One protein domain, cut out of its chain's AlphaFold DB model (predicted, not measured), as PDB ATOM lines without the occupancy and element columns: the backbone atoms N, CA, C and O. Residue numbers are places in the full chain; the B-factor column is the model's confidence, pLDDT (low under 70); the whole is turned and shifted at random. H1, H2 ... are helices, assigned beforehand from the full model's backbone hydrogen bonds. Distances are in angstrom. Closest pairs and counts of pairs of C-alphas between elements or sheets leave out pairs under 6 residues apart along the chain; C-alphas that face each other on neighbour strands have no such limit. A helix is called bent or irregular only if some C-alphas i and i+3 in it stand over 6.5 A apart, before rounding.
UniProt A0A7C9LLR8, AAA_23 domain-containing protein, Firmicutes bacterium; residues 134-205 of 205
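This is residues 134 to 205 of the 205 residues of the protein "AAA_23 domain-containing protein" of Firmicutes bacterium (UniProt A0A7C9LLR8). A wide open loop with two short helices, H1 and H2, runs out from H3 in the middle of the model and back to it, while H4 leads away on the other side, its residues 195 to 202 sticking out with the tail to 205. The 72 printed residues, all helix in class, hold H1, H2, H3 and H4 in that order and no named strand. The whole is loose and elongated, with a radius of gyration of the C-alphas of 15.0 A and spans of 48 by 27 by 16 A.

Residues 135 to 136 pair antiparallel with 139 to 140. H1, residues 143 to 147, begins at C-alpha 143 (-29.585, 17.693, 40.506). H2 is residues 154 to 157. H3, residues 168 to 181, is 20.2 A long and irregular: C-alphas 172 and 175 are 7.2 A apart. H4, residues 187 to 202, is 23.0 A long and ends at C-alpha 202 (0.120, 5.072, 46.883).

H1 touches H3, the closest C-alphas, of Leu 146 and Thr 177, being 6.6 A apart. H2 and H4 touch no helix. Every O i to N i+4 pair is within hydrogen-bond range in H1 and H4, and 6 of 10 in H3; H2 is too short for such a pair.

The C-alphas farthest apart, of Gln 154 and Asn 205, are 48.9 A apart. The printed part has no cut and no long link. Confidence is low, with pLDDT under 70, at residues 168 to 170, 186 to 193, 195 and 198 to 205.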
ATOM      1  N   ILE A 134     -24.870   9.308  44.563       79.19
ATOM      2  CA  ILE A 134     -23.983   9.072  43.429       79.19
ATOM      3  C   ILE A 134     -22.774  10.003  43.563       79.19
ATOM      4  O   ILE A 134     -22.911  11.224  43.691       79.19
ATOM      5  N   LYS A 135     -21.577   9.420  43.529       79.06
ATOM      6  CA  LYS A 135     -20.317  10.154  43.421       79.06
ATOM      7  C   LYS A 135     -19.774   9.981  42.012       79.06
ATOM      8  O   LYS A 135     -19.788   8.893  41.454       79.06
ATOM      9  N   ILE A 136     -19.325  11.080  41.424       76.88
ATOM     10  CA  ILE A 136     -18.767  11.126  40.078       76.88
ATOM     11  C   ILE A 136     -17.439  11.858  40.171       76.88
ATOM     12  O   ILE A 136     -17.416  13.040  40.519       76.88
ATOM     13  N   VAL A 137     -16.342  11.170  39.837       72.12
ATOM     14  CA  VAL A 137     -14.990  11.753  39.822       72.12
ATOM     15  C   VAL A 137     -14.671  12.409  41.179       72.12
ATOM     16  O   VAL A 137     -14.364  13.598  41.257       72.12
ATOM     17  N   ASN A 138     -14.834  11.656  42.274       72.62
ATOM     18  CA  ASN A 138     -14.657  12.111  43.667       72.62
ATOM     19  C   ASN A 138     -15.504  13.325  44.104       72.62
ATOM     20  O   ASN A 138     -15.288  13.876  45.181       72.62
ATOM     21  N   GLN A 139     -16.492  13.741  43.311       77.62
ATOM     22  CA  GLN A 139     -17.421  14.812  43.658       77.62
ATOM     23  C   GLN A 139     -18.836  14.265  43.801       77.62
ATOM     24  O   GLN A 139     -19.242  13.351  43.083       77.62
ATOM     25  N   HIS A 140     -19.626  14.862  44.687       82.25
ATOM     26  CA  HIS A 140     -21.041  14.525  44.774       82.25
ATOM     27  C   HIS A 140     -21.774  14.939  43.489       82.25
ATOM     28  O   HIS A 140     -21.542  16.021  42.930       82.25
ATOM     29  N   PHE A 141     -22.643  14.054  43.009       86.00
ATOM     30  CA  PHE A 141     -23.577  14.352  41.935       86.00
ATOM     31  C   PHE A 141     -24.664  15.298  42.448       86.00
ATOM     32  O   PHE A 141     -25.155  15.144  43.564       86.00
ATOM     33  N   SER A 142     -25.029  16.300  41.650       89.00
ATOM     34  CA  SER A 142     -26.106  17.236  41.976       89.00
ATOM     35  C   SER A 142     -27.253  17.138  40.985       89.00
ATOM     36  O   SER A 142     -27.052  16.837  39.810       89.00
ATOM     37  N   PHE A 143     -28.453  17.526  41.414       90.69
ATOM     38  CA  PHE A 143     -29.585  17.693  40.506       90.69
ATOM     39  C   PHE A 143     -29.260  18.676  39.369       90.69
ATOM     40  O   PHE A 143     -29.736  18.532  38.248       90.69
ATOM     41  N   ARG A 144     -28.385  19.656  39.625       89.19
ATOM     42  CA  ARG A 144     -27.926  20.624  38.620       89.19
ATOM     43  C   ARG A 144     -27.060  19.995  37.529       89.19
ATOM     44  O   ARG A 144     -27.123  20.460  36.392       89.19
ATOM     45  N   ASP A 145     -26.298  18.950  37.854       87.94
ATOM     46  CA  ASP A 145     -25.519  18.194  36.869       87.94
ATOM     47  C   ASP A 145     -26.439  17.463  35.880       87.94
ATOM     48  O   ASP A 145     -26.080  17.348  34.711       87.94
ATOM     49  N   LEU A 146     -27.626  17.032  36.329       89.25
ATOM     50  CA  LEU A 146     -28.674  16.424  35.504       89.25
ATOM     51  C   LEU A 146     -29.480  17.479  34.726       89.25
ATOM     52  O   LEU A 146     -29.570  17.423  33.502       89.25
ATOM     53  N   PHE A 147     -30.040  18.465  35.434       89.44
ATOM     54  CA  PHE A 147     -31.010  19.423  34.894       89.44
ATOM     55  C   PHE A 147     -30.460  20.288  33.755       89.44
ATOM     56  O   PHE A 147     -31.226  20.742  32.906       89.44
ATOM     57  N   LYS A 148     -29.137  20.496  33.688       86.50
ATOM     58  CA  LYS A 148     -28.515  21.231  32.575       86.50
ATOM     59  C   LYS A 148     -28.847  20.625  31.205       86.50
ATOM     60  O   LYS A 148     -28.935  21.363  30.242       86.50
ATOM     61  N   TYR A 149     -29.105  19.318  31.114       87.56
ATOM     62  CA  TYR A 149     -29.499  18.662  29.860       87.56
ATOM     63  C   TYR A 149     -30.996  18.786  29.534       87.56
ATOM     64  O   TYR A 149     -31.425  18.359  28.467       87.56
ATOM     65  N   SER A 150     -31.795  19.363  30.435       88.62
ATOM     66  CA  SER A 150     -33.241  19.572  30.264       88.62
ATOM     67  C   SER A 150     -33.614  21.032  29.994       88.62
ATOM     68  O   SER A 150     -34.770  21.318  29.695       88.62
ATOM     69  N   TYR A 151     -32.661  21.960  30.104       88.62
ATOM     70  CA  TYR A 151     -32.882  23.384  29.883       88.62
ATOM     71  C   TYR A 151     -31.733  23.980  29.076       88.62
ATOM     72  O   TYR A 151     -30.596  23.987  29.536       88.62
ATOM     73  N   LEU A 152     -32.053  24.511  27.896       86.69
ATOM     74  CA  LEU A 152     -31.103  25.167  27.003       86.69
ATOM     75  C   LEU A 152     -31.513  26.628  26.818       86.69
ATOM     76  O   LEU A 152     -32.639  26.917  26.406       86.69
ATOM     77  N   LYS A 153     -30.616  27.560  27.148       83.56
ATOM     78  CA  LYS A 153     -30.890  28.994  26.995       83.56
ATOM     79  C   LYS A 153     -30.712  29.424  25.546       83.56
ATOM     80  O   LYS A 153     -29.824  28.936  24.862       83.56
ATOM     81  N   GLN A 154     -31.450  30.453  25.131       78.44
ATOM     82  CA  GLN A 154     -31.275  31.068  23.810       78.44
ATOM     83  C   GLN A 154     -29.813  31.474  23.545       78.44
ATOM     84  O   GLN A 154     -29.258  31.136  22.512       78.44
ATOM     85  N   THR A 155     -29.148  32.095  24.524       78.38
ATOM     86  CA  THR A 155     -27.735  32.508  24.421       78.38
ATOM     87  C   THR A 155     -26.743  31.346  24.324       78.38
ATOM     88  O   THR A 155     -25.578  31.566  24.014       78.38
ATOM     89  N   GLU A 156     -27.155  30.129  24.682       76.25
ATOM     90  CA  GLU A 156     -26.316  28.929  24.604       76.25
ATOM     91  C   GLU A 156     -26.491  28.190  23.273       76.25
ATOM     92  O   GLU A 156     -25.592  27.448  22.896       76.25
ATOM     93  N   ILE A 157     -27.609  28.403  22.567       76.75
ATOM     94  CA  ILE A 157     -27.857  27.832  21.232       76.75
ATOM     95  C   ILE A 157     -26.930  28.483  20.206       76.75
ATOM     96  O   ILE A 157     -26.295  27.785  19.423       76.75
ATOM     97  N   ASP A 158     -26.809  29.809  20.261       70.44
ATOM     98  CA  ASP A 158     -26.005  30.588  19.310       70.44
ATOM     99  C   ASP A 158     -24.498  30.552  19.627       70.44
ATOM    100  O   ASP A 158     -23.693  31.215  18.975       70.44
ATOM    101  N   ASN A 159     -24.096  29.793  20.651       72.38
ATOM    102  CA  ASN A 159     -22.710  29.655  21.068       72.38
ATOM    103  C   ASN A 159     -22.171  28.287  20.633       72.38
ATOM    104  O   ASN A 159     -22.752  27.254  20.947       72.38
ATOM    105  N   GLU A 160     -20.979  28.246  20.033       71.12
ATOM    106  CA  GLU A 160     -20.247  27.007  19.707       71.12
ATOM    107  C   GLU A 160     -19.816  26.184  20.944       71.12
ATOM    108  O   GLU A 160     -19.015  25.254  20.853       71.12
ATOM    109  N   ASN A 161     -20.270  26.570  22.136       73.44
ATOM    110  CA  ASN A 161     -19.995  25.931  23.412       73.44
ATOM    111  C   ASN A 161     -21.296  25.479  24.097       73.44
ATOM    112  O   ASN A 161     -21.547  25.799  25.264       73.44
ATOM    113  N   ILE A 162     -22.131  24.754  23.351       74.94
ATOM    114  CA  ILE A 162     -23.396  24.179  23.824       74.94
ATOM    115  C   ILE A 162     -23.145  23.382  25.109       74.94
ATOM    116  O   ILE A 162     -22.232  22.572  25.167       74.94
ATOM    117  N   MET A 163     -23.926  23.596  26.170       72.56
ATOM    118  CA  MET A 163     -23.756  22.877  27.449       72.56
ATOM    119  C   MET A 163     -22.339  22.951  28.054       72.56
ATOM    120  O   MET A 163     -21.979  22.130  28.906       72.56
ATOM    121  N   VAL A 164     -21.550  23.960  27.666       72.94
ATOM    122  CA  VAL A 164     -20.259  24.289  28.275       72.94
ATOM    123  C   VAL A 164     -19.195  23.185  28.078       72.94
ATOM    124  O   VAL A 164     -18.352  22.950  28.944       72.94
ATOM    125  N   GLU A 165     -19.208  22.484  26.935       70.31
ATOM    126  CA  GLU A 165     -18.286  21.363  26.643       70.31
ATOM    127  C   GLU A 165     -16.809  21.767  26.656       70.31
ATOM    128  O   GLU A 165     -15.952  20.980  27.064       70.31
ATOM    129  N   LYS A 166     -16.511  23.007  26.249       71.50
ATOM    130  CA  LYS A 166     -15.147  23.542  26.177       71.50
ATOM    131  C   LYS A 166     -14.532  23.769  27.569       71.50
ATOM    132  O   LYS A 166     -13.318  23.922  27.671       71.50
ATOM    133  N   ILE A 167     -15.321  23.765  28.655       75.88
ATOM    134  CA  ILE A 167     -14.791  23.924  30.020       75.88
ATOM    135  C   ILE A 167     -14.543  22.555  30.658       75.88
ATOM    136  O   ILE A 167     -15.469  21.839  31.047       75.88
ATOM    137  N   TRP A 168     -13.264  22.240  30.857       68.81
ATOM    138  CA  TRP A 168     -12.788  20.954  31.376       68.81
ATOM    139  C   TRP A 168     -13.485  20.496  32.670       68.81
ATOM    140  O   TRP A 168     -13.930  19.353  32.758       68.81
ATOM    141  N   GLN A 169     -13.670  21.399  33.640       68.75
ATOM    142  CA  GLN A 169     -14.295  21.085  34.936       68.75
ATOM    143  C   GLN A 169     -15.731  20.553  34.798       68.75
ATOM    144  O   GLN A 169     -16.114  19.611  35.489       68.75
ATOM    145  N   TYR A 170     -16.527  21.127  33.889       68.56
ATOM    146  CA  TYR A 170     -17.900  20.676  33.635       68.56
ATOM    147  C   TYR A 170     -17.940  19.425  32.755       68.56
ATOM    148  O   TYR A 170     -18.871  18.619  32.864       68.56
ATOM    149  N   ASN A 171     -16.922  19.247  31.912       77.56
ATOM    150  CA  ASN A 171     -16.808  18.103  31.022       77.56
ATOM    151  C   ASN A 171     -16.427  16.813  31.774       77.56
ATOM    152  O   ASN A 171     -16.878  15.734  31.399       77.56
ATOM    153  N   MET A 172     -15.711  16.908  32.904       79.06
ATOM    154  CA  MET A 172     -15.366  15.737  33.729       79.06
ATOM    155  C   MET A 172     -16.590  14.923  34.172       79.06
ATOM    156  O   MET A 172     -16.545  13.695  34.195       79.06
ATOM    157  N   LYS A 173     -17.700  15.600  34.501       82.12
ATOM    158  CA  LYS A 173     -18.950  14.940  34.910       82.12
ATOM    159  C   LYS A 173     -19.855  14.568  33.737       82.12
ATOM    160  O   LYS A 173     -20.762  13.771  33.922       82.12
ATOM    161  N   ARG A 174     -19.623  15.102  32.531       84.88
ATOM    162  CA  ARG A 174     -20.522  14.943  31.371       84.88
ATOM    163  C   ARG A 174     -20.793  13.481  31.037       84.88
ATOM    164  O   ARG A 174     -21.950  13.076  31.003       84.88
ATOM    165  N   LYS A 175     -19.739  12.709  30.768       84.19
ATOM    166  CA  LYS A 175     -19.875  11.307  30.355       84.19
ATOM    167  C   LYS A 175     -20.580  10.469  31.437       84.19
ATOM    168  O   LYS A 175     -21.597   9.870  31.107       84.19
ATOM    169  N   PRO A 176     -20.148  10.503  32.712       84.94
ATOM    170  CA  PRO A 176     -20.870   9.824  33.788       84.94
ATOM    171  C   PRO A 176     -22.332  10.268  33.940       84.94
ATOM    172  O   PRO A 176     -23.204   9.430  34.134       84.94
ATOM    173  N   THR A 177     -22.643  11.564  33.802       87.31
ATOM    174  CA  THR A 177     -24.039  12.027  33.849       87.31
ATOM    175  C   THR A 177     -24.873  11.440  32.712       87.31
ATOM    176  O   THR A 177     -26.012  11.045  32.941       87.31
ATOM    177  N   LEU A 178     -24.328  11.353  31.495       87.50
ATOM    178  CA  LEU A 178     -25.020  10.715  30.374       87.50
ATOM    179  C   LEU A 178     -25.213   9.216  30.618       87.50
ATOM    180  O   LEU A 178     -26.301   8.706  30.377       87.50
ATOM    181  N   GLU A 179     -24.210   8.523  31.160       86.50
ATOM    182  CA  GLU A 179     -24.344   7.119  31.569       86.50
ATOM    183  C   GLU A 179     -25.493   6.943  32.581       86.50
ATOM    184  O   GLU A 179     -26.256   5.983  32.472       86.50
ATOM    185  N   ILE A 180     -25.679   7.886  33.515       86.62
ATOM    186  CA  ILE A 180     -26.807   7.881  34.465       86.62
ATOM    187  C   ILE A 180     -28.136   8.115  33.742       86.62
ATOM    188  O   ILE A 180     -29.092   7.378  33.972       86.62
ATOM    189  N   ILE A 181     -28.202   9.110  32.849       86.25
ATOM    190  CA  ILE A 181     -29.412   9.432  32.072       86.25
ATOM    191  C   ILE A 181     -29.864   8.229  31.235       86.25
ATOM    192  O   ILE A 181     -31.054   7.922  31.200       86.25
ATOM    193  N   PHE A 182     -28.924   7.529  30.597       84.81
ATOM    194  CA  PHE A 182     -29.207   6.342  29.789       84.81
ATOM    195  C   PHE A 182     -29.366   5.059  30.614       84.81
ATOM    196  O   PHE A 182     -29.625   4.006  30.037       84.81
ATOM    197  N   ASN A 183     -29.251   5.131  31.946       80.69
ATOM    198  CA  ASN A 183     -29.327   3.982  32.849       80.69
ATOM    199  C   ASN A 183     -28.281   2.888  32.529       80.69
ATOM    200  O   ASN A 183     -28.544   1.698  32.671       80.69
ATOM    201  N   ILE A 184     -27.096   3.310  32.077       80.31
ATOM    202  CA  ILE A 184     -25.924   2.467  31.764       80.31
ATOM    203  C   ILE A 184     -24.853   2.606  32.862       80.31
ATOM    204  O   ILE A 184     -23.876   1.864  32.895       80.31
ATOM    205  N   TYR A 185     -25.016   3.570  33.771       72.94
ATOM    206  CA  TYR A 185     -24.051   3.839  34.829       72.94
ATOM    207  C   TYR A 185     -23.893   2.645  35.777       72.94
ATOM    208  O   TYR A 185     -24.775   2.341  36.581       72.94
ATOM    209  N   ASP A 186     -22.729   2.006  35.702       69.44
ATOM    210  CA  ASP A 186     -22.329   0.936  36.603       69.44
ATOM    211  C   ASP A 186     -21.562   1.523  37.796       69.44
ATOM    212  O   ASP A 186     -20.394   1.919  37.698       69.44
ATOM    213  N   LYS A 187     -22.251   1.585  38.939       67.94
ATOM    214  CA  LYS A 187     -21.702   2.084  40.202       67.94
ATOM    215  C   LYS A 187     -20.499   1.256  40.668       67.94
ATOM    216  O   LYS A 187     -19.521   1.821  41.146       67.94
ATOM    217  N   LEU A 188     -20.544  -0.061  40.474       60.47
ATOM    218  CA  LEU A 188     -19.498  -0.983  40.915       60.47
ATOM    219  C   LEU A 188     -18.223  -0.771  40.093       60.47
ATOM    220  O   LEU A 188     -17.123  -0.717  40.640       60.47
ATOM    221  N   LEU A 189     -18.365  -0.568  38.783       65.50
ATOM    222  CA  LEU A 189     -17.239  -0.283  37.894       65.50
ATOM    223  C   LEU A 189     -16.549   1.049  38.234       65.50
ATOM    224  O   LEU A 189     -15.323   1.144  38.142       65.50
ATOM    225  N   GLN A 190     -17.307   2.072  38.640       68.25
ATOM    226  CA  GLN A 190     -16.736   3.348  39.087       68.25
ATOM    227  C   GLN A 190     -16.028   3.223  40.436       68.25
ATOM    228  O   GLN A 190     -14.874   3.633  40.538       68.25
ATOM    229  N   ASP A 191     -16.643   2.558  41.416       67.06
ATOM    230  CA  ASP A 191     -16.010   2.305  42.714       67.06
ATOM    231  C   ASP A 191     -14.695   1.510  42.547       67.06
ATOM    232  O   ASP A 191     -13.689   1.788  43.206       67.06
ATOM    233  N   LEU A 192     -14.648   0.545  41.617       61.75
ATOM    234  CA  LEU A 192     -13.421  -0.185  41.272       61.75
ATOM    235  C   LEU A 192     -12.360   0.709  40.609       61.75
ATOM    236  O   LEU A 192     -11.176   0.592  40.936       61.75
ATOM    237  N   LYS A 193     -12.752   1.609  39.698       68.94
ATOM    238  CA  LYS A 193     -11.831   2.571  39.066       68.94
ATOM    239  C   LYS A 193     -11.246   3.553  40.075       68.94
ATOM    240  O   LYS A 193     -10.042   3.808  40.027       68.94
ATOM    241  N   ASP A 194     -12.067   4.062  40.985       70.25
ATOM    242  CA  ASP A 194     -11.633   4.992  42.025       70.25
ATOM    243  C   ASP A 194     -10.650   4.305  42.987       70.25
ATOM    244  O   ASP A 194      -9.580   4.845  43.276       70.25
ATOM    245  N   ASN A 195     -10.926   3.058  43.382       69.88
ATOM    246  CA  ASN A 195      -9.998   2.250  44.180       69.88
ATOM    247  C   ASN A 195      -8.667   1.967  43.461       69.88
ATOM    248  O   ASN A 195      -7.604   2.029  44.081       69.88
ATOM    249  N   LEU A 196      -8.699   1.667  42.157       70.19
ATOM    250  CA  LEU A 196      -7.488   1.465  41.353       70.19
ATOM    251  C   LEU A 196      -6.647   2.740  41.241       70.19
ATOM    252  O   LEU A 196      -5.419   2.662  41.283       70.19
ATOM    253  N   LYS A 197      -7.291   3.905  41.110       70.19
ATOM    254  CA  LYS A 197      -6.605   5.200  41.058       70.19
ATOM    255  C   LYS A 197      -5.930   5.523  42.391       70.19
ATOM    256  O   LYS A 197      -4.728   5.756  42.405       70.19
ATOM    257  N   ASN A 198      -6.661   5.392  43.499       67.25
ATOM    258  CA  ASN A 198      -6.120   5.611  44.842       67.25
ATOM    259  C   ASN A 198      -4.940   4.677  45.147       67.25
ATOM    260  O   ASN A 198      -3.946   5.113  45.716       67.25
ATOM    261  N   LYS A 199      -5.007   3.400  44.741       67.19
ATOM    262  CA  LYS A 199      -3.878   2.472  44.909       67.19
ATOM    263  C   LYS A 199      -2.662   2.885  44.081       67.19
ATOM    264  O   LYS A 199      -1.556   2.804  44.591       67.19
ATOM    265  N   ARG A 200      -2.838   3.337  42.835       59.12
ATOM    266  CA  ARG A 200      -1.717   3.810  42.000       59.12
ATOM    267  C   ARG A 200      -1.014   5.024  42.603       59.12
ATOM    268  O   ARG A 200       0.208   5.047  42.583       59.12
ATOM    269  N   ASP A 201      -1.754   5.958  43.194       58.75
ATOM    270  CA  ASP A 201      -1.174   7.136  43.854       58.75
ATOM    271  C   ASP A 201      -0.368   6.771  45.124       58.75
ATOM    272  O   ASP A 201       0.545   7.497  45.510       58.75
ATOM    273  N   VAL A 202      -0.652   5.618  45.747       58.31
ATOM    274  CA  VAL A 202       0.120   5.072  46.883       58.31
ATOM    275  C   VAL A 202       1.425   4.399  46.438       58.31
ATOM    276  O   VAL A 202       2.371   4.375  47.211       58.31
ATOM    277  N   PHE A 203       1.505   3.873  45.211       52.31
ATOM    278  CA  PHE A 203       2.720   3.230  44.677       52.31
ATOM    279  C   PHE A 203       3.680   4.198  43.962       52.31
ATOM    280  O   PHE A 203       4.728   3.769  43.485       52.31
ATOM    281  N   VAL A 204       3.306   5.474  43.829       52.56
ATOM    282  CA  VAL A 204       4.120   6.527  43.187       52.56
ATOM    283  C   VAL A 204       4.755   7.477  44.224       52.56
ATOM    284  O   VAL A 204       5.567   8.322  43.853       52.56
ATOM    285  N   ASN A 205       4.449   7.298  45.514       42.06
ATOM    286  CA  ASN A 205       5.195   7.872  46.644       42.06
ATOM    287  C   ASN A 205       6.071   6.803  47.303       42.06
ATOM    288  O   ASN A 205       7.074   7.195  47.935       42.06
TER     289      ASN A 205